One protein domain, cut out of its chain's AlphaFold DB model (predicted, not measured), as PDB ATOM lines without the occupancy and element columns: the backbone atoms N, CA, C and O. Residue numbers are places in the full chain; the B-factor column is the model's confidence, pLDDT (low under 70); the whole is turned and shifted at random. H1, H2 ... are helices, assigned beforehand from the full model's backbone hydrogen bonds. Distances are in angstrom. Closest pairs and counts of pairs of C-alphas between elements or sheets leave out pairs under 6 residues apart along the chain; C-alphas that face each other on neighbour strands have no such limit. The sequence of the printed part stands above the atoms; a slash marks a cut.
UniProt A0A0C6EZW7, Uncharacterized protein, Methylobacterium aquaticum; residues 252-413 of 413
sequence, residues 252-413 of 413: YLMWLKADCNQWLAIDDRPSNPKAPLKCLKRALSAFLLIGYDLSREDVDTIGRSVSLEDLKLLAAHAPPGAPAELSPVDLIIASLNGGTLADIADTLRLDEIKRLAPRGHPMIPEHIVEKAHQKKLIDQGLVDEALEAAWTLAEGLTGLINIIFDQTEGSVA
ATOM      1  N   TYR A 252     382.631 254.118 306.693       95.25
ATOM      2  CA  TYR A 252     381.516 254.870 306.129       95.25
ATOM      3  C   TYR A 252     381.747 255.250 304.668       95.25
ATOM      4  O   TYR A 252     380.876 255.027 303.831       95.25
ATOM      5  N   LEU A 253     382.936 255.755 304.338       95.25
ATOM      6  CA  LEU A 253     383.282 256.128 302.970       95.25
ATOM      7  C   LEU A 253     383.225 254.924 302.014       95.25
ATOM      8  O   LEU A 253     382.693 255.033 300.911       95.25
ATOM      9  N   MET A 254     383.710 253.758 302.453       93.94
ATOM     10  CA  MET A 254     383.640 252.517 301.670       93.94
ATOM     11  C   MET A 254     382.208 252.024 301.508       93.94
ATOM     12  O   MET A 254     381.825 251.588 300.424       93.94
ATOM     13  N   TRP A 255     381.404 252.132 302.565       95.19
ATOM     14  CA  TRP A 255     379.988 251.813 302.488       95.19
ATOM     15  C   TRP A 255     379.256 252.721 301.495       95.19
ATOM     16  O   TRP A 255     378.517 252.202 300.669       95.19
ATOM     17  N   LEU A 256     379.501 254.037 301.503       94.62
ATOM     18  CA  LEU A 256     378.897 254.970 300.542       94.62
ATOM     19  C   LEU A 256     379.228 254.583 299.095       94.62
ATOM     20  O   LEU A 256     378.324 254.481 298.270       94.62
ATOM     21  N   LYS A 257     380.507 254.306 298.804       93.88
ATOM     22  CA  LYS A 257     380.966 253.861 297.478       93.88
ATOM     23  C   LYS A 257     380.292 252.553 297.048       93.88
ATOM     24  O   LYS A 257     379.822 252.443 295.917       93.88
ATOM     25  N   ALA A 258     380.231 251.564 297.939       94.56
ATOM     26  CA  ALA A 258     379.597 250.279 297.652       94.56
ATOM     27  C   ALA A 258     378.076 250.410 297.453       94.56
ATOM     28  O   ALA A 258     377.543 249.835 296.506       94.56
ATOM     29  N   ASP A 259     377.395 251.192 298.298       94.38
ATOM     30  CA  ASP A 259     375.945 251.418 298.231       94.38
ATOM     31  C   ASP A 259     375.574 252.145 296.928       94.38
ATOM     32  O   ASP A 259     374.630 251.734 296.258       94.38
ATOM     33  N   CYS A 260     376.354 253.146 296.491       93.31
ATOM     34  CA  CYS A 260     376.194 253.774 295.170       93.31
ATOM     35  C   CYS A 260     376.195 252.736 294.038       93.31
ATOM     36  O   CYS A 260     375.246 252.667 293.259       93.31
ATOM     37  N   ASN A 261     377.224 251.885 293.981       92.81
ATOM     38  CA  ASN A 261     377.333 250.855 292.945       92.81
ATOM     39  C   ASN A 261     376.187 249.835 293.018       92.81
ATOM     40  O   ASN A 261     375.678 249.408 291.985       92.81
ATOM     41  N   GLN A 262     375.753 249.466 294.227       93.81
ATOM     42  CA  GLN A 262     374.621 248.563 294.417       93.81
ATOM     43  C   GLN A 262     373.324 249.161 293.864       93.81
ATOM     44  O   GLN A 262     372.583 248.452 293.189       93.81
ATOM     45  N   TRP A 263     373.048 250.442 294.130       92.62
ATOM     46  CA  TRP A 263     371.856 251.104 293.597       92.62
ATOM     47  C   TRP A 263     371.897 251.207 292.074       92.62
ATOM     48  O   TRP A 263     370.872 250.957 291.448       92.62
ATOM     49  N   LEU A 264     373.060 251.508 291.485       89.50
ATOM     50  CA  LEU A 264     373.233 251.583 290.029       89.50
ATOM     51  C   LEU A 264     373.099 250.226 289.323       89.50
ATOM     52  O   LEU A 264     372.702 250.181 288.164       89.50
ATOM     53  N   ALA A 265     373.393 249.125 290.017       91.81
ATOM     54  CA  ALA A 265     373.284 247.769 289.479       91.81
ATOM     55  C   ALA A 265     371.848 247.200 289.482       91.81
ATOM     56  O   ALA A 265     371.648 246.045 289.108       91.81
ATOM     57  N   ILE A 266     370.844 247.955 289.945       89.62
ATOM     58  CA  ILE A 266     369.445 247.512 289.916       89.62
ATOM     59  C   ILE A 266     368.885 247.699 288.500       89.62
ATOM     60  O   ILE A 266     368.526 248.808 288.108       89.62
ATOM     61  N   ASP A 267     368.751 246.593 287.767       83.06
ATOM     62  CA  ASP A 267     368.194 246.589 286.406       83.06
ATOM     63  C   ASP A 267     366.692 246.942 286.374       83.06
ATOM     64  O   ASP A 267     366.204 247.559 285.426       83.06
ATOM     65  N   ASP A 268     365.942 246.588 287.426       85.25
ATOM     66  CA  ASP A 268     364.497 246.838 287.535       85.25
ATOM     67  C   ASP A 268     364.197 248.202 288.183       85.25
ATOM     68  O   ASP A 268     363.766 248.310 289.342       85.25
ATOM     69  N   ARG A 269     364.473 249.264 287.416       81.75
ATOM     70  CA  ARG A 269     364.230 250.657 287.824       81.75
ATOM     71  C   ARG A 269     362.752 250.951 288.133       81.75
ATOM     72  O   ARG A 269     362.509 251.566 289.173       81.75
ATOM     73  N   PRO A 270     361.760 250.507 287.330       83.00
ATOM     74  CA  PRO A 270     360.348 250.802 287.599       83.00
ATOM     75  C   PRO A 270     359.857 250.274 288.952       83.00
ATOM     76  O   PRO A 270     359.063 250.935 289.620       83.00
ATOM     77  N   SER A 271     360.368 249.125 289.402       85.62
ATOM     78  CA  SER A 271     360.039 248.579 290.727       85.62
ATOM     79  C   SER A 271     360.746 249.302 291.882       85.62
ATOM     80  O   SER A 271     360.391 249.103 293.045       85.62
ATOM     81  N   ASN A 272     361.737 250.154 291.591       87.06
ATOM     82  CA  ASN A 272     362.560 250.857 292.576       87.06
ATOM     83  C   ASN A 272     362.689 252.363 292.268       87.06
ATOM     84  O   ASN A 272     363.806 252.876 292.173       87.06
ATOM     85  N   PRO A 273     361.582 253.128 292.224       85.38
ATOM     86  CA  PRO A 273     361.601 254.542 291.827       85.38
ATOM     87  C   PRO A 273     362.421 255.447 292.767       85.38
ATOM     88  O   PRO A 273     362.785 256.561 292.411       85.38
ATOM     89  N   LYS A 274     362.755 254.978 293.980       86.50
ATOM     90  CA  LYS A 274     363.623 255.693 294.937       86.50
ATOM     91  C   LYS A 274     365.126 255.485 294.680       86.50
ATOM     92  O   LYS A 274     365.928 256.180 295.303       86.50
ATOM     93  N   ALA A 275     365.521 254.525 293.838       89.19
ATOM     94  CA  ALA A 275     366.927 254.174 293.618       89.19
ATOM     95  C   ALA A 275     367.785 255.350 293.100       89.19
ATOM     96  O   ALA A 275     368.835 255.581 293.707       89.19
ATOM     97  N   PRO A 276     367.340 256.160 292.111       87.81
ATOM     98  CA  PRO A 276     368.104 257.326 291.651       87.81
ATOM     99  C   PRO A 276     368.411 258.313 292.777       87.81
ATOM    100  O   PRO A 276     369.564 258.669 293.016       87.81
ATOM    101  N   LEU A 277     367.383 258.687 293.546       86.50
ATOM    102  CA  LEU A 277     367.518 259.632 294.652       86.50
ATOM    103  C   LEU A 277     368.429 259.087 295.755       86.50
ATOM    104  O   LEU A 277     369.224 259.838 296.321       86.50
ATOM    105  N   LYS A 278     368.333 257.788 296.072       88.69
ATOM    106  CA  LYS A 278     369.218 257.150 297.054       88.69
ATOM    107  C   LYS A 278     370.670 257.182 296.592       88.69
ATOM    108  O   LYS A 278     371.514 257.628 297.362       88.69
ATOM    109  N   CYS A 279     370.948 256.775 295.355       91.25
ATOM    110  CA  CYS A 279     372.301 256.786 294.807       91.25
ATOM    111  C   CYS A 279     372.891 258.205 294.802       91.25
ATOM    112  O   CYS A 279     373.981 258.424 295.332       91.25
ATOM    113  N   LEU A 280     372.124 259.189 294.323       88.62
ATOM    114  CA  LEU A 280     372.529 260.593 294.302       88.62
ATOM    115  C   LEU A 280     372.879 261.110 295.706       88.62
ATOM    116  O   LEU A 280     373.949 261.680 295.916       88.62
ATOM    117  N   LYS A 281     372.014 260.856 296.695       88.38
ATOM    118  CA  LYS A 281     372.248 261.230 298.100       88.38
ATOM    119  C   LYS A 281     373.528 260.603 298.658       88.38
ATOM    120  O   LYS A 281     374.266 261.275 299.379       88.38
ATOM    121  N   ARG A 282     373.812 259.335 298.338       91.81
ATOM    122  CA  ARG A 282     375.030 258.628 298.778       91.81
ATOM    123  C   ARG A 282     376.285 259.203 298.135       91.81
ATOM    124  O   ARG A 282     377.249 259.468 298.851       91.81
ATOM    125  N   ALA A 283     376.237 259.476 296.835       91.44
ATOM    126  CA  ALA A 283     377.346 260.088 296.122       91.44
ATOM    127  C   ALA A 283     377.662 261.470 296.716       91.44
ATOM    128  O   ALA A 283     378.786 261.710 297.148       91.44
ATOM    129  N   LEU A 284     376.655 262.339 296.862       88.38
ATOM    130  CA  LEU A 284     376.817 263.657 297.486       88.38
ATOM    131  C   LEU A 284     377.369 263.561 298.913       88.38
ATOM    132  O   LEU A 284     378.296 264.289 299.259       88.38
ATOM    133  N   SER A 285     376.865 262.622 299.721       90.56
ATOM    134  CA  SER A 285     377.386 262.378 301.073       90.56
ATOM    135  C   SER A 285     378.885 262.062 301.048       90.56
ATOM    136  O   SER A 285     379.625 262.570 301.886       90.56
ATOM    137  N   ALA A 286     379.352 261.279 300.068       92.69
ATOM    138  CA  ALA A 286     380.768 260.960 299.908       92.69
ATOM    139  C   ALA A 286     381.598 262.199 299.533       92.69
ATOM    140  O   ALA A 286     382.631 262.433 300.159       92.69
ATOM    141  N   PHE A 287     381.129 263.028 298.590       90.38
ATOM    142  CA  PHE A 287     381.792 264.288 298.211       90.38
ATOM    143  C   PHE A 287     381.932 265.247 299.403       90.38
ATOM    144  O   PHE A 287     383.018 265.777 299.655       90.38
ATOM    145  N   LEU A 288     380.862 265.418 300.186       88.88
ATOM    146  CA  LEU A 288     380.877 266.255 301.388       88.88
ATOM    147  C   LEU A 288     381.839 265.722 302.450       88.88
ATOM    148  O   LEU A 288     382.581 266.490 303.073       88.88
ATOM    149  N   LEU A 289     381.850 264.401 302.629       91.62
ATOM    150  CA  LEU A 289     382.683 263.707 303.600       91.62
ATOM    151  C   LEU A 289     384.182 263.850 303.290       91.62
ATOM    152  O   LEU A 289     384.961 264.148 304.196       91.62
ATOM    153  N   ILE A 290     384.589 263.697 302.023       92.19
ATOM    154  CA  ILE A 290     385.992 263.876 301.590       92.19
ATOM    155  C   ILE A 290     386.360 265.348 301.352       92.19
ATOM    156  O   ILE A 290     387.526 265.677 301.132       92.19
ATOM    157  N   GLY A 291     385.372 266.244 301.410       86.44
ATOM    158  CA  GLY A 291     385.561 267.677 301.251       86.44
ATOM    159  C   GLY A 291     385.947 268.104 299.844       86.44
ATOM    160  O   GLY A 291     386.760 269.021 299.706       86.44
ATOM    161  N   TYR A 292     385.387 267.429 298.843       85.12
ATOM    162  CA  TYR A 292     385.569 267.745 297.434       85.12
ATOM    163  C   TYR A 292     384.545 268.798 297.001       85.12
ATOM    164  O   TYR A 292     383.338 268.581 297.094       85.12
ATOM    165  N   ASP A 293     385.047 269.931 296.521       77.00
ATOM    166  CA  ASP A 293     384.240 271.012 295.961       77.00
ATOM    167  C   ASP A 293     384.096 270.741 294.444       77.00
ATOM    168  O   ASP A 293     385.079 270.921 293.725       77.00
ATOM    169  N   LEU A 294     382.932 270.275 293.942       67.94
ATOM    170  CA  LEU A 294     382.776 270.022 292.491       67.94
ATOM    171  C   LEU A 294     382.978 271.323 291.707       67.94
ATOM    172  O   LEU A 294     382.274 272.312 291.939       67.94
ATOM    173  N   SER A 295     383.903 271.313 290.748       69.88
ATOM    174  CA  SER A 295     384.059 272.422 289.812       69.88
ATOM    175  C   SER A 295     382.990 272.367 288.714       69.88
ATOM    176  O   SER A 295     382.344 271.341 288.492       69.88
ATOM    177  N   ARG A 296     382.802 273.483 287.991       64.00
ATOM    178  CA  ARG A 296     381.953 273.489 286.785       64.00
ATOM    179  C   ARG A 296     382.475 272.503 285.734       64.00
ATOM    180  O   ARG A 296     381.672 271.808 285.137       64.00
ATOM    181  N   GLU A 297     383.793 272.381 285.576       68.69
ATOM    182  CA  GLU A 297     384.410 271.458 284.612       68.69
ATOM    183  C   GLU A 297     384.151 269.984 284.956       68.69
ATOM    184  O   GLU A 297     383.907 269.179 284.055       68.69
ATOM    185  N   ASP A 298     384.147 269.627 286.245       68.25
ATOM    186  CA  ASP A 298     383.795 268.271 286.691       68.25
ATOM    187  C   ASP A 298     382.345 267.954 286.327       68.25
ATOM    188  O   ASP A 298     382.040 266.876 285.815       68.25
ATOM    189  N   VAL A 299     381.452 268.925 286.530       65.88
ATOM    190  CA  VAL A 299     380.038 268.778 286.186       65.88
ATOM    191  C   VAL A 299     379.798 268.800 284.689       65.88
ATOM    192  O   VAL A 299     378.970 268.029 284.239       65.88
ATOM    193  N   ASP A 300     380.543 269.568 283.902       62.84
ATOM    194  CA  ASP A 300     380.467 269.523 282.439       62.84
ATOM    195  C   ASP A 300     381.013 268.194 281.892       62.84
ATOM    196  O   ASP A 300     380.531 267.675 280.885       62.84
ATOM    197  N   THR A 301     382.003 267.605 282.570       66.62
ATOM    198  CA  THR A 301     382.543 266.280 282.232       66.62
ATOM    199  C   THR A 301     381.528 265.179 282.536       66.62
ATOM    200  O   THR A 301     381.309 264.313 281.691       66.62
ATOM    201  N   ILE A 302     380.853 265.256 283.689       66.38
ATOM    202  CA  ILE A 302     379.684 264.426 284.030       66.38
ATOM    203  C   ILE A 302     378.521 264.703 283.050       66.38
ATOM    204  O   ILE A 302     377.825 263.796 282.601       66.38
ATOM    205  N   GLY A 303     378.356 265.969 282.675       50.38
ATOM    206  CA  GLY A 303     377.264 266.550 281.902       50.38
ATOM    207  C   GLY A 303     377.359 266.349 280.393       50.38
ATOM    208  O   GLY A 303     376.424 266.679 279.670       50.38
ATOM    209  N   ARG A 304     378.400 265.688 279.871       53.88
ATOM    210  CA  ARG A 304     378.333 265.159 278.493       53.88
ATOM    211  C   ARG A 304     377.183 264.149 278.307       53.88
ATOM    212  O   ARG A 304     376.857 263.829 277.166       53.88
ATOM    213  N   SER A 305     376.552 263.722 279.405       52.19
ATOM    214  CA  SER A 305     375.316 262.933 279.458       52.19
ATOM    215  C   SER A 305     374.097 263.682 280.038       52.19
ATOM    216  O   SER A 305     372.983 263.207 279.857       52.19
ATOM    217  N   VAL A 306     374.279 264.830 280.706       52.25
ATOM    218  CA  VAL A 306     373.216 265.657 281.323       52.25
ATOM    219  C   VAL A 306     373.428 267.094 280.874       52.25
ATOM    220  O   VAL A 306     374.407 267.725 281.276       52.25
ATOM    221  N   SER A 307     372.550 267.626 280.025       60.00
ATOM    222  CA  SER A 307     372.746 268.976 279.511       60.00
ATOM    223  C   SER A 307     372.695 269.995 280.655       60.00
ATOM    224  O   SER A 307     371.977 269.827 281.644       60.00
ATOM    225  N   LEU A 308     373.435 271.102 280.521       57.78
ATOM    226  CA  LEU A 308     373.323 272.246 281.435       57.78
ATOM    227  C   LEU A 308     371.862 272.709 281.575       57.78
ATOM    228  O   LEU A 308     371.471 273.263 282.599       57.78
ATOM    229  N   GLU A 309     371.055 272.436 280.558       62.38
ATOM    230  CA  GLU A 309     369.659 272.813 280.476       62.38
ATOM    231  C   GLU A 309     368.789 271.872 281.318       62.38
ATOM    232  O   GLU A 309     367.834 272.352 281.918       62.38
ATOM    233  N   ASP A 310     369.191 270.613 281.509       63.72
ATOM    234  CA  ASP A 310     368.571 269.665 282.447       63.72
ATOM    235  C   ASP A 310     368.912 270.027 283.899       63.72
ATOM    236  O   ASP A 310     368.047 270.028 284.774       63.72
ATOM    237  N   LEU A 311     370.157 270.435 284.170       61.16
ATOM    238  CA  LEU A 311     370.535 270.971 285.485       61.16
ATOM    239  C   LEU A 311     369.811 272.288 285.781       61.16
ATOM    240  O   LEU A 311     369.369 272.514 286.908       61.16
ATOM    241  N   LYS A 312     369.647 273.150 284.772       63.28
ATOM    242  CA  LYS A 312     368.823 274.356 284.883       63.28
ATOM    243  C   LYS A 312     367.345 274.023 285.013       63.28
ATOM    244  O   LYS A 312     366.684 274.768 285.710       63.28
ATOM    245  N   LEU A 313     366.823 272.953 284.417       65.88
ATOM    246  CA  LEU A 313     365.441 272.501 284.612       65.88
ATOM    247  C   LEU A 313     365.230 272.041 286.061       65.88
ATOM    248  O   LEU A 313     364.299 272.493 286.725       65.88
ATOM    249  N   LEU A 314     366.162 271.242 286.591       62.16
ATOM    250  CA  LEU A 314     366.196 270.834 287.999       62.16
ATOM    251  C   LEU A 314     366.337 272.031 288.957       62.16
ATOM    252  O   LEU A 314     365.831 271.979 290.080       62.16
ATOM    253  N   ALA A 315     366.999 273.106 288.516       55.97
ATOM    254  CA  ALA A 315     367.214 274.338 289.275       55.97
ATOM    255  C   ALA A 315     366.214 275.473 288.968       55.97
ATOM    256  O   ALA A 315     366.182 276.455 289.705       55.97
ATOM    257  N   ALA A 316     365.376 275.377 287.930       58.81
ATOM    258  CA  ALA A 316     364.446 276.437 287.511       58.81
ATOM    259  C   ALA A 316     363.337 276.673 288.548       58.81
ATOM    260  O   ALA A 316     362.673 277.708 288.539       58.81
ATOM    261  N   HIS A 317     363.187 275.728 289.475       55.94
ATOM    262  CA  HIS A 317     362.320 275.805 290.643       55.94
ATOM    263  C   HIS A 317     363.084 276.091 291.944       55.94
ATOM    264  O   HIS A 317     362.538 275.903 293.032       55.94
ATOM    265  N   ALA A 318     364.340 276.549 291.860       53.25
ATOM    266  CA  ALA A 318     365.089 276.984 293.029       53.25
ATOM    267  C   ALA A 318     364.327 278.107 293.761       53.25
ATOM    268  O   ALA A 318     363.685 278.949 293.123       53.25
ATOM    269  N   PRO A 319     364.382 278.140 295.104       52.91
ATOM    270  CA  PRO A 319     363.653 279.128 295.880       52.91
ATOM    271  C   PRO A 319     364.061 280.563 295.485       52.91
ATOM    272  O   PRO A 319     365.240 280.813 295.203       52.91
ATOM    273  N   PRO A 320     363.115 281.523 295.486       50.09
ATOM    274  CA  PRO A 320     363.405 282.920 295.180       50.09
ATOM    275  C   PRO A 320     364.560 283.449 296.043       50.09
ATOM    276  O   PRO A 320     364.509 283.359 297.268       50.09
ATOM    277  N   GLY A 321     365.598 284.009 295.410       58.06
ATOM    278  CA  GLY A 321     366.765 284.574 296.104       58.06
ATOM    279  C   GLY A 321     368.017 283.691 296.139       58.06
ATOM    280  O   GLY A 321     368.993 284.072 296.784       58.06
ATOM    281  N   ALA A 322     368.034 282.549 295.444       55.66
ATOM    282  CA  ALA A 322     369.273 281.803 295.226       55.66
ATOM    283  C   ALA A 322     370.327 282.684 294.500       55.66
ATOM    284  O   ALA A 322     369.968 283.410 293.567       55.66
ATOM    285  N   PRO A 323     371.613 282.654 294.907       57.31
ATOM    286  CA  PRO A 323     372.685 283.372 294.219       57.31
ATOM    287  C   PRO A 323     372.724 283.025 292.728       57.31
ATOM    288  O   PRO A 323     372.549 281.867 292.358       57.31
ATOM    289  N   ALA A 324     373.025 284.008 291.874       54.09
ATOM    290  CA  ALA A 324     373.131 283.801 290.425       54.09
ATOM    291  C   ALA A 324     374.249 282.811 290.023       54.09
ATOM    292  O   ALA A 324     374.243 282.296 288.909       54.09
ATOM    293  N   GLU A 325     375.191 282.532 290.928       62.34
ATOM    294  CA  GLU A 325     376.269 281.563 290.739       62.34
ATOM    295  C   GLU A 325     376.369 280.634 291.954       62.34
ATOM    296  O   GLU A 325     377.164 280.852 292.867       62.34
ATOM    297  N   LEU A 326     375.539 279.597 291.976       57.84
ATOM    298  CA  LEU A 326     375.734 278.468 292.881       57.84
ATOM    299  C   LEU A 326     376.800 277.522 292.315       57.84
ATOM    300  O   LEU A 326     376.940 277.386 291.093       57.84
ATOM    301  N   SER A 327     377.554 276.861 293.199       66.44
ATOM    302  CA  SER A 327     378.360 275.723 292.759       66.44
ATOM    303  C   SER A 327     377.424 274.618 292.246       66.44
ATOM    304  O   SER A 327     376.266 274.549 292.667       66.44
ATOM    305  N   PRO A 328     377.879 273.731 291.352       64.75
ATOM    306  CA  PRO A 328     377.034 272.640 290.885       64.75
ATOM    307  C   PRO A 328     376.516 271.729 292.008       64.75
ATOM    308  O   PRO A 328     375.357 271.324 291.968       64.75
ATOM    309  N   VAL A 329     377.324 271.467 293.048       66.56
ATOM    310  CA  VAL A 329     376.863 270.754 294.256       66.56
ATOM    311  C   VAL A 329     375.702 271.501 294.897       66.56
ATOM    312  O   VAL A 329     374.680 270.891 295.195       66.56
ATOM    313  N   ASP A 330     375.835 272.814 295.078       70.06
ATOM    314  CA  ASP A 330     374.795 273.619 295.715       70.06
ATOM    315  C   ASP A 330     373.516 273.673 294.874       70.06
ATOM    316  O   ASP A 330     372.435 273.734 295.446       70.06
ATOM    317  N   LEU A 331     373.607 273.606 293.540       69.12
ATOM    318  CA  LEU A 331     372.439 273.500 292.655       69.12
ATOM    319  C   LEU A 331     371.720 272.161 292.822       69.12
ATOM    320  O   LEU A 331     370.500 272.129 292.971       69.12
ATOM    321  N   ILE A 332     372.472 271.059 292.834       71.25
ATOM    322  CA  ILE A 332     371.923 269.714 293.032       71.25
ATOM    323  C   ILE A 332     371.279 269.619 294.414       71.25
ATOM    324  O   ILE A 332     370.144 269.163 294.556       71.25
ATOM    325  N   ILE A 333     371.987 270.090 295.440       71.88
ATOM    326  CA  ILE A 333     371.486 270.121 296.807       71.88
ATOM    327  C   ILE A 333     370.271 271.041 296.903       71.88
ATOM    328  O   ILE A 333     369.296 270.659 297.538       71.88
ATOM    329  N   ALA A 334     370.270 272.206 296.251       71.00
ATOM    330  CA  ALA A 334     369.105 273.083 296.197       71.00
ATOM    331  C   ALA A 334     367.896 272.382 295.567       71.00
ATOM    332  O   ALA A 334     366.824 272.476 296.148       71.00
ATOM    333  N   SER A 335     368.075 271.631 294.474       72.94
ATOM    334  CA  SER A 335     367.008 270.855 293.818       72.94
ATOM    335  C   SER A 335     366.452 269.730 294.708       72.94
ATOM    336  O   SER A 335     365.246 269.487 294.759       72.94
ATOM    337  N   LEU A 336     367.324 269.064 295.472       72.62
ATOM    338  CA  LEU A 336     366.934 268.048 296.459       72.62
ATOM    339  C   LEU A 336     366.202 268.635 297.677       72.62
ATOM    340  O   LEU A 336     365.427 267.935 298.325       72.62
ATOM    341  N   ASN A 337     366.463 269.901 297.980       68.56
ATOM    342  CA  ASN A 337     365.926 270.655 299.113       68.56
ATOM    343  C   ASN A 337     364.697 271.509 298.789       68.56
ATOM    344  O   ASN A 337     364.025 272.024 299.682       68.56
ATOM    345  N   GLY A 338     364.445 271.734 297.508       67.19
ATOM    346  CA  GLY A 338     363.372 272.565 297.001       67.19
ATOM    347  C   GLY A 338     363.277 272.434 295.485       67.19
ATOM    348  O   GLY A 338     364.281 272.298 294.799       67.19
ATOM    349  N   GLY A 339     362.059 272.472 294.954       76.31
ATOM    350  CA  GLY A 339     361.806 272.240 293.534       76.31
ATOM    351  C   GLY A 339     361.526 270.772 293.217       76.31
ATOM    352  O   GLY A 339     361.112 270.003 294.085       76.31
ATOM    353  N   THR A 340     361.742 270.384 291.959       77.06
ATOM    354  CA  THR A 340     361.162 269.162 291.381       77.06
ATOM    355  C   THR A 340     361.544 267.879 292.121       77.06
ATOM    356  O   THR A 340     360.670 267.060 292.398       77.06
ATOM    357  N   LEU A 341     362.817 267.682 292.497       78.56
ATOM    358  CA  LEU A 341     363.231 266.456 293.201       78.56
ATOM    359  C   LEU A 341     362.670 266.387 294.626       78.56
ATOM    360  O   LEU A 341     362.332 265.299 295.100       78.56
ATOM    361  N   ALA A 342     362.539 267.530 295.301       79.06
ATOM    362  CA  ALA A 342     361.917 267.606 296.617       79.06
ATOM    363  C   ALA A 342     360.405 267.328 296.554       79.06
ATOM    364  O   ALA A 342     359.870 266.646 297.431       79.06
ATOM    365  N   ASP A 343     359.733 267.795 295.501       81.19
ATOM    366  CA  ASP A 343     358.313 267.529 295.258       81.19
ATOM    367  C   ASP A 343     358.081 266.038 294.923       81.19
ATOM    368  O   ASP A 343     357.149 265.402 295.429       81.19
ATOM    369  N   ILE A 344     358.970 265.425 294.132       82.12
ATOM    370  CA  ILE A 344     358.952 263.979 293.853       82.12
ATOM    371  C   ILE A 344     359.164 263.176 295.135       82.12
ATOM    372  O   ILE A 344     358.445 262.206 295.383       82.12
ATOM    373  N   ALA A 345     360.113 263.589 295.979       82.31
ATOM    374  CA  ALA A 345     360.299 262.981 297.289       82.31
ATOM    375  C   ALA A 345     359.022 263.088 298.146       82.31
ATOM    376  O   ALA A 345     358.641 262.083 298.751       82.31
ATOM    377  N   ASP A 346     358.307 264.229 298.117       82.88
ATOM    378  CA  ASP A 346     357.003 264.378 298.794       82.88
ATOM    379  C   ASP A 346     355.993 263.370 298.271       82.88
ATOM    380  O   ASP A 346     355.300 262.717 299.044       82.88
ATOM    381  N   THR A 347     355.922 263.225 296.952       83.69
ATOM    382  CA  THR A 347     354.979 262.329 296.286       83.69
ATOM    383  C   THR A 347     355.217 260.882 296.713       83.69
ATOM    384  O   THR A 347     354.304 260.215 297.206       83.69
ATOM    385  N   LEU A 348     356.468 260.422 296.637       83.69
ATOM    386  CA  LEU A 348     356.861 259.071 297.045       83.69
ATOM    387  C   LEU A 348     356.649 258.828 298.549       83.69
ATOM    388  O   LEU A 348     356.353 257.704 298.962       83.69
ATOM    389  N   ARG A 349     356.806 259.867 299.374       85.31
ATOM    390  CA  ARG A 349     356.544 259.832 300.817       85.31
ATOM    391  C   ARG A 349     355.048 259.783 301.127       85.31
ATOM    392  O   ARG A 349     354.631 259.007 301.981       85.31
ATOM    393  N   LEU A 350     354.223 260.570 300.444       84.38
ATOM    394  CA  LEU A 350     352.769 260.542 300.614       84.38
ATOM    395  C   LEU A 350     352.198 259.184 300.223       84.38
ATOM    396  O   LEU A 350     351.327 258.672 300.918       84.38
ATOM    397  N   ASP A 351     352.716 258.565 299.167       84.56
ATOM    398  CA  ASP A 351     352.320 257.209 298.791       84.56
ATOM    399  C   ASP A 351     352.767 256.159 299.818       84.56
ATOM    400  O   ASP A 351     352.085 255.158 300.035       84.56
ATOM    401  N   GLU A 352     353.877 256.389 300.517       86.06
ATOM    402  CA  GLU A 352     354.255 255.588 301.680       86.06
ATOM    403  C   GLU A 352     353.296 255.782 302.859       86.06
ATOM    404  O   GLU A 352     352.839 254.785 303.414       86.06
ATOM    405  N   ILE A 353     352.896 257.019 303.170       86.94
ATOM    406  CA  ILE A 353     351.878 257.296 304.196       86.94
ATOM    407  C   ILE A 353     350.565 256.598 303.856       86.94
ATOM    408  O   ILE A 353     350.019 255.919 304.713       86.94
ATOM    409  N   LYS A 354     350.076 256.691 302.616       87.44
ATOM    410  CA  LYS A 354     348.824 256.031 302.195       87.44
ATOM    411  C   LYS A 354     348.883 254.507 302.336       87.44
ATOM    412  O   LYS A 354     347.854 253.878 302.566       87.44
ATOM    413  N   ARG A 355     350.068 253.902 302.180       87.56
ATOM    414  CA  ARG A 355     350.270 252.457 302.388       87.56
ATOM    415  C   ARG A 355     350.331 252.084 303.865       87.56
ATOM    416  O   ARG A 355     349.793 251.048 304.230       87.56
ATOM    417  N   LEU A 356     350.989 252.900 304.686       85.12
ATOM    418  CA  LEU A 356     351.079 252.682 306.131       85.12
ATOM    419  C   LEU A 356     349.750 252.981 306.839       85.12
ATOM    420  O   LEU A 356     349.415 252.319 307.809       85.12
ATOM    421  N   ALA A 357     348.995 253.955 306.339       85.75
ATOM    422  CA  ALA A 357     347.760 254.476 306.911       85.75
ATOM    423  C   ALA A 357     346.645 254.554 305.857       85.75
ATOM    424  O   ALA A 357     346.251 255.652 305.450       85.75
ATOM    425  N   PRO A 358     346.135 253.409 305.376       87.88
ATOM    426  CA  PRO A 358     344.977 253.396 304.493       87.88
ATOM    427  C   PRO A 358     343.748 254.032 305.165       87.88
ATOM    428  O   PRO A 358     343.641 254.087 306.389       87.88
ATOM    429  N   ARG A 359     342.778 254.487 304.363       87.00
ATOM    430  CA  ARG A 359     341.489 254.999 304.874       87.00
ATOM    431  C   ARG A 359     340.821 254.000 305.817       87.00
ATOM    432  O   ARG A 359     340.728 252.820 305.483       87.00
ATOM    433  N   GLY A 360     340.343 254.491 306.962       85.12
ATOM    434  CA  GLY A 360     339.790 253.655 308.027       85.12
ATOM    435  C   GLY A 360     340.831 252.914 308.878       85.12
ATOM    436  O   GLY A 360     340.459 251.958 309.557       85.12
ATOM    437  N   HIS A 361     342.113 253.307 308.848       86.94
ATOM    438  CA  HIS A 361     343.133 252.721 309.723       86.94
ATOM    439  C   HIS A 361     342.736 252.886 311.205       86.94
ATOM    440  O   HIS A 361     342.501 254.013 311.641       86.94
ATOM    441  N   PRO A 362     342.709 251.810 312.013       85.56
ATOM    442  CA  PRO A 362     342.128 251.851 313.359       85.56
ATOM    443  C   PRO A 362     342.890 252.764 314.329       85.56
ATOM    444  O   PRO A 362     342.299 253.296 315.263       85.56
ATOM    445  N   MET A 363     344.192 252.958 314.100       84.69
ATOM    446  CA  MET A 363     345.072 253.709 315.005       84.69
ATOM    447  C   MET A 363     345.293 255.175 314.614       84.69
ATOM    448  O   MET A 363     345.937 255.896 315.370       84.69
ATOM    449  N   ILE A 364     344.832 255.620 313.438       86.19
ATOM    450  CA  ILE A 364     345.096 256.986 312.959       86.19
ATOM    451  C   ILE A 364     343.772 257.732 312.810       86.19
ATOM    452  O   ILE A 364     342.892 257.257 312.098       86.19
ATOM    453  N   PRO A 365     343.629 258.924 313.418       88.94
ATOM    454  CA  PRO A 365     342.451 259.754 313.220       88.94
ATOM    455  C   PRO A 365     342.172 260.034 311.739       88.94
ATOM    456  O   PRO A 365     343.067 260.450 311.002       88.94
ATOM    457  N   GLU A 366     340.911 259.894 311.321       89.62
ATOM    458  CA  GLU A 366     340.518 260.017 309.907       89.62
ATOM    459  C   GLU A 366     340.947 261.357 309.288       89.62
ATOM    460  O   GLU A 366     341.407 261.384 308.154       89.62
ATOM    461  N   HIS A 367     340.921 262.461 310.043       90.19
ATOM    462  CA  HIS A 367     341.357 263.770 309.539       90.19
ATOM    463  C   HIS A 367     342.842 263.806 309.115       90.19
ATOM    464  O   HIS A 367     343.204 264.557 308.208       90.19
ATOM    465  N   ILE A 368     343.708 262.995 309.740       86.19
ATOM    466  CA  ILE A 368     345.122 262.859 309.353       86.19
ATOM    467  C   ILE A 368     345.211 262.080 308.040       86.19
ATOM    468  O   ILE A 368     345.899 262.500 307.107       86.19
ATOM    469  N   VAL A 369     344.460 260.982 307.927       85.56
ATOM    470  CA  VAL A 369     344.394 260.190 306.693       85.56
ATOM    471  C   VAL A 369     343.846 261.039 305.540       85.56
ATOM    472  O   VAL A 369     344.449 261.106 304.470       85.56
ATOM    473  N   GLU A 370     342.764 261.786 305.756       87.50
ATOM    474  CA  GLU A 370     342.187 262.700 304.768       87.50
ATOM    475  C   GLU A 370     343.187 263.765 304.309       87.50
ATOM    476  O   GLU A 370     343.364 263.952 303.103       87.50
ATOM    477  N   LYS A 371     343.897 264.416 305.240       86.00
ATOM    478  CA  LYS A 371     344.918 265.431 304.928       86.00
ATOM    479  C   LYS A 371     346.056 264.858 304.073       86.00
ATOM    480  O   LYS A 371     346.506 265.527 303.143       86.00
ATOM    481  N   ALA A 372     346.484 263.616 304.318       81.88
ATOM    482  CA  ALA A 372     347.477 262.936 303.479       81.88
ATOM    483  C   ALA A 372     346.926 262.569 302.086       81.88
ATOM    484  O   ALA A 372     347.633 262.678 301.083       81.88
ATOM    485  N   HIS A 373     345.654 262.169 302.004       83.19
ATOM    486  CA  HIS A 373     345.003 261.749 300.760       83.19
ATOM    487  C   HIS A 373     344.523 262.907 299.864       83.19
ATOM    488  O   HIS A 373     344.289 262.680 298.679       83.19
ATOM    489  N   GLN A 374     344.357 264.125 300.392       84.81
ATOM    490  CA  GLN A 374     343.894 265.297 299.631       84.81
ATOM    491  C   GLN A 374     344.994 265.978 298.800       84.81
ATOM    492  O   GLN A 374     344.682 266.755 297.896       84.81
ATOM    493  N   LYS A 375     346.276 265.708 299.073       78.50
ATOM    494  CA  LYS A 375     347.377 266.288 298.295       78.50
ATOM    495  C   LYS A 375     347.390 265.734 296.865       78.50
ATOM    496  O   LYS A 375     347.412 264.520 296.652       78.50
ATOM    497  N   LYS A 376     347.387 266.641 295.883       78.06
ATOM    498  CA  LYS A 376     347.449 266.308 294.456       78.06
ATOM    499  C   LYS A 376     348.831 265.743 294.115       78.06
ATOM    500  O   LYS A 376     349.838 266.331 294.494       78.06
ATOM    501  N   LEU A 377     348.853 264.624 293.394       74.44
ATOM    502  CA  LEU A 377     350.084 264.039 292.863       74.44
ATOM    503  C   LEU A 377     350.651 264.916 291.737       74.44
ATOM    504  O   LEU A 377     349.898 265.582 291.018       74.44
ATOM    505  N   ILE A 378     351.973 264.902 291.602       80.12
ATOM    506  CA  ILE A 378     352.693 265.541 290.495       80.12
ATOM    507  C   ILE A 378     352.391 264.784 289.199       80.12
ATOM    508  O   ILE A 378     352.026 263.608 289.226       80.12
ATOM    509  N   ASP A 379     352.511 265.473 288.066       83.75
ATOM    510  CA  ASP A 379     352.452 264.832 286.756       83.75
ATOM    511  C   ASP A 379     353.509 263.720 286.647       83.75
ATOM    512  O   ASP A 379     354.691 263.961 286.889       83.75
ATOM    513  N   GLN A 380     353.085 262.508 286.288       83.56
ATOM    514  CA  GLN A 380     353.976 261.346 286.258       83.56
ATOM    515  C   GLN A 380     355.109 261.506 285.235       83.56
ATOM    516  O   GLN A 380     356.214 261.045 285.495       83.56
ATOM    517  N   GLY A 381     354.878 262.205 284.116       84.50
ATOM    518  CA  GLY A 381     355.920 262.455 283.120       84.50
ATOM    519  C   GLY A 381     357.055 263.313 283.677       84.50
ATOM    520  O   GLY A 381     358.221 262.993 283.465       84.50
ATOM    521  N   LEU A 382     356.723 264.341 284.469       79.75
ATOM    522  CA  LEU A 382     357.722 265.155 285.177       79.75
ATOM    523  C   LEU A 382     358.483 264.353 286.240       79.75
ATOM    524  O   LEU A 382     359.677 264.577 286.441       79.75
ATOM    525  N   VAL A 383     357.800 263.430 286.929       82.06
ATOM    526  CA  VAL A 383     358.441 262.527 287.897       82.06
ATOM    527  C   VAL A 383     359.472 261.650 287.188       82.06
ATOM    528  O   VAL A 383     360.614 261.575 287.636       82.06
ATOM    529  N   ASP A 384     359.085 261.024 286.078       84.50
ATOM    530  CA  ASP A 384     359.940 260.106 285.326       84.50
ATOM    531  C   ASP A 384     361.163 260.829 284.730       84.50
ATOM    532  O   ASP A 384     362.289 260.355 284.881       84.50
ATOM    533  N   GLU A 385     360.969 262.010 284.130       82.88
ATOM    534  CA  GLU A 385     362.048 262.836 283.565       82.88
ATOM    535  C   GLU A 385     363.079 263.242 284.628       82.88
ATOM    536  O   GLU A 385     364.287 263.086 284.445       82.88
ATOM    537  N   ALA A 386     362.612 263.714 285.784       82.06
ATOM    538  CA  ALA A 386     363.496 264.134 286.860       82.06
ATOM    539  C   ALA A 386     364.202 262.953 287.549       82.06
ATOM    540  O   ALA A 386     365.347 263.099 287.982       82.06
ATOM    541  N   LEU A 387     363.554 261.787 287.652       85.00
ATOM    542  CA  LEU A 387     364.196 260.572 288.163       85.00
ATOM    543  C   LEU A 387     365.294 260.070 287.218       85.00
ATOM    544  O   LEU A 387     366.342 259.649 287.711       85.00
ATOM    545  N   GLU A 388     365.100 260.161 285.901       85.50
ATOM    546  CA  GLU A 388     366.143 259.830 284.924       85.50
ATOM    547  C   GLU A 388     367.313 260.822 285.010       85.50
ATOM    548  O   GLU A 388     368.465 260.407 285.110       85.50
ATOM    549  N   ALA A 389     367.041 262.129 285.112       82.50
ATOM    550  CA  ALA A 389     368.093 263.132 285.299       82.50
ATOM    551  C   ALA A 389     368.889 262.914 286.603       82.50
ATOM    552  O   ALA A 389     370.122 262.985 286.617       82.50
ATOM    553  N   ALA A 390     368.199 262.595 287.705       85.12
ATOM    554  CA  ALA A 390     368.837 262.247 288.973       85.12
ATOM    555  C   ALA A 390     369.695 260.978 288.857       85.12
ATOM    556  O   ALA A 390     370.742 260.890 289.503       85.12
ATOM    557  N   TRP A 391     369.272 260.014 288.037       87.38
ATOM    558  CA  TRP A 391     370.016 258.788 287.778       87.38
ATOM    559  C   TRP A 391     371.318 259.064 287.029       87.38
ATOM    560  O   TRP A 391     372.383 258.687 287.516       87.38
ATOM    561  N   THR A 392     371.260 259.776 285.902       85.38
ATOM    562  CA  THR A 392     372.458 260.101 285.113       85.38
ATOM    563  C   THR A 392     373.470 260.897 285.936       85.38
ATOM    564  O   THR A 392     374.676 260.646 285.890       85.38
ATOM    565  N   LEU A 393     372.985 261.826 286.763       84.12
ATOM    566  CA  LEU A 393     373.837 262.561 287.689       84.12
ATOM    567  C   LEU A 393     374.486 261.637 288.733       84.12
ATOM    568  O   LEU A 393     375.679 261.762 289.011       84.12
ATOM    569  N   ALA A 394     373.723 260.703 289.304       88.38
ATOM    570  CA  ALA A 394     374.243 259.738 290.265       88.38
ATOM    571  C   ALA A 394     375.307 258.812 289.647       88.38
ATOM    572  O   ALA A 394     376.322 258.544 290.295       88.38
ATOM    573  N   GLU A 395     375.121 258.369 288.400       89.25
ATOM    574  CA  GLU A 395     376.112 257.597 287.638       89.25
ATOM    575  C   GLU A 395     377.414 258.380 287.463       89.25
ATOM    576  O   GLU A 395     378.487 257.883 287.814       89.25
ATOM    577  N   GLY A 396     377.327 259.626 286.990       87.06
ATOM    578  CA  GLY A 396     378.498 260.473 286.780       87.06
ATOM    579  C   GLY A 396     379.261 260.776 288.070       87.06
ATOM    580  O   GLY A 396     380.486 260.647 288.113       87.06
ATOM    581  N   LEU A 397     378.547 261.107 289.149       88.69
ATOM    582  CA  LEU A 397     379.150 261.340 290.464       88.69
ATOM    583  C   LEU A 397     379.804 260.073 291.030       88.69
ATOM    584  O   LEU A 397     380.903 260.144 291.581       88.69
ATOM    585  N   THR A 398     379.172 258.910 290.866       90.81
ATOM    586  CA  THR A 398     379.745 257.623 291.294       90.81
ATOM    587  C   THR A 398     380.993 257.274 290.480       90.81
ATOM    588  O   THR A 398     382.000 256.849 291.047       90.81
ATOM    589  N   GLY A 399     380.974 257.521 289.167       89.56
ATOM    590  CA  GLY A 399     382.145 257.381 288.303       89.56
ATOM    591  C   GLY A 399     383.306 258.273 288.744       89.56
ATOM    592  O   GLY A 399     384.436 257.799 288.854       89.56
ATOM    593  N   LEU A 400     383.029 259.536 289.080       88.62
ATOM    594  CA  LEU A 400     384.038 260.469 289.582       88.62
ATOM    595  C   LEU A 400     384.620 260.022 290.933       88.62
ATOM    596  O   LEU A 400     385.836 260.078 291.109       88.62
ATOM    597  N   ILE A 401     383.791 259.517 291.856       90.06
ATOM    598  CA  ILE A 401     384.273 258.907 293.108       90.06
ATOM    599  C   ILE A 401     385.264 257.783 292.787       90.06
ATOM    600  O   ILE A 401     386.369 257.785 293.321       90.06
ATOM    601  N   ASN A 402     384.913 256.859 291.890       89.81
ATOM    602  CA  ASN A 402     385.796 255.748 291.527       89.81
ATOM    603  C   ASN A 402     387.135 256.235 290.947       89.81
ATOM    604  O   ASN A 402     388.181 255.781 291.397       89.81
ATOM    605  N   ILE A 403     387.124 257.228 290.049       88.81
ATOM    606  CA  ILE A 403     388.351 257.815 289.481       88.81
ATOM    607  C   ILE A 403     389.248 258.413 290.573       88.81
ATOM    608  O   ILE A 403     390.458 258.189 290.568       88.81
ATOM    609  N   ILE A 404     388.668 259.163 291.516       88.06
ATOM    610  CA  ILE A 404     389.409 259.765 292.635       88.06
ATOM    611  C   ILE A 404     390.079 258.673 293.487       88.06
ATOM    612  O   ILE A 404     391.233 258.820 293.905       88.06
ATOM    613  N   PHE A 405     389.372 257.567 293.729       89.31
ATOM    614  CA  PHE A 405     389.910 256.408 294.439       89.31
ATOM    615  C   PHE A 405     391.065 255.752 293.678       89.31
ATOM    616  O   PHE A 405     392.152 255.623 294.242       89.31
ATOM    617  N   ASP A 406     390.874 255.436 292.399       88.69
ATOM    618  CA  ASP A 406     391.876 254.764 291.563       88.69
ATOM    619  C   ASP A 406     393.172 255.585 291.443       88.69
ATOM    620  O   ASP A 406     394.281 255.058 291.570       88.69
ATOM    621  N   GLN A 407     393.051 256.906 291.256       87.62
ATOM    622  CA  GLN A 407     394.198 257.822 291.214       87.62
ATOM    623  C   GLN A 407     394.968 257.840 292.538       87.62
ATOM    624  O   GLN A 407     396.202 257.871 292.550       87.62
ATOM    625  N   THR A 408     394.246 257.796 293.658       85.19
ATOM    626  CA  THR A 408     394.858 257.790 294.987       85.19
ATOM    627  C   THR A 408     395.546 256.455 295.265       85.19
ATOM    628  O   THR A 408     396.674 256.449 295.754       85.19
ATOM    629  N   GLU A 409     394.938 255.323 294.909       81.75
ATOM    630  CA  GLU A 409     395.533 253.992 295.085       81.75
ATOM    631  C   GLU A 409     396.833 253.818 294.297       81.75
ATOM    632  O   GLU A 409     397.819 253.319 294.846       81.75
ATOM    633  N   GLY A 410     396.875 254.314 293.055       76.38
ATOM    634  CA  GLY A 410     398.084 254.309 292.227       76.38
ATOM    635  C   GLY A 410     399.250 255.113 292.819       76.38
ATOM    636  O   GLY A 410     400.400 254.842 292.491       76.38
ATOM    637  N   SER A 411     398.972 256.066 293.714       64.88
ATOM    638  CA  SER A 411     399.994 256.844 294.436       64.88
ATOM    639  C   SER A 411     400.466 256.200 295.749       64.88
ATOM    640  O   SER A 411     401.449 256.649 296.342       64.88
ATOM    641  N   VAL A 412     399.740 255.186 296.238       59.56
ATOM    642  CA  VAL A 412     400.019 254.471 297.498       59.56
ATOM    643  C   VAL A 412     400.803 253.171 297.253       59.56
ATOM    644  O   VAL A 412     401.392 252.634 298.197       59.56
ATOM    645  N   ALA A 413     400.799 252.659 296.019       54.34
ATOM    646  CA  ALA A 413     401.650 251.557 295.561       54.34
ATOM    647  C   ALA A 413     403.085 252.034 295.301       54.34
ATOM    648  O   ALA A 413     404.007 251.265 295.664       54.34
TER     649      ALA A 413
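AT A GLANCE: This is residues 252 to 413 of the 413 residues of an uncharacterized protein of Methylobacterium aquaticum (UniProt A0A0C6EZW7). One long helix, H8, runs along much of an elongated model; the hairpin of H1 and H2 packs on its middle part, H2 on residues 387 to 401 and H1 on residues 394 to 402, and residues 406 to 413 stick out at one end. At the other end H6 and H7 form a second hairpin, while the short helices H3, H4 and H5 lie on the side of H2 and H8 away from H1. The printed part has 162 residues with eight named helices, H1 to H8 in order, and no named strand: all helix, mostly crossed. It is only just compact, close to loose, with a radius of gyration of the C-alphas of 18.1 A and spans of 63 by 36 by 26 A.

IN THESE COORDINATES: H1 is residues 252 to 264, 18.4 A long, from C-alpha 252 at (381.516, 254.870, 306.129). H2 is 275 to 290, 22.8 A; H3 296 to 302; H4 308 to 315; H5 328 to 337; H6 340 to 356, 24.3 A; H7 366 to 373. H8 is 380 to 412, 47.9 A, ending at (400.019, 254.471, 297.498).

HOW THE PARTS SIT: The hub H8 touches H2 with residues 387 to 401 alone, closest C-alphas Leu 280 and Ala 394, 4.5 A. H1 and H2 touch as a hairpin, C-alphas 260 and 279 closest at 4.9 A. H3 and H8 only just touch, with 3 pairs of C-alphas within 8 A, Ile 302 and Gly 396 closest at 5.0 A. H6 touches H8 with residues 340 to 344 alone, C-alphas 344 and 383 closest at 6.2 A. H6 and H7 touch as a hairpin, C-alphas 350 and 372 closest at 6.5 A. H4 and H5 touch, C-alphas 315 and 335 closest at 5.7 A; H5 and H8 are apart. Every O i to N i+4 pair is within hydrogen-bond range in H1 to H7, and 28 of 29 in H8.

THE WHOLE: The C-alphas farthest apart, of Glu 366 and Ala 413, are 63.4 A apart. The printed part has no cut, and the link from H4 to H5 is long. Mean pLDDT of the printed part is 79.4; residues 294 to 329, 331, 337 to 338 and 411 to 413 are under 70.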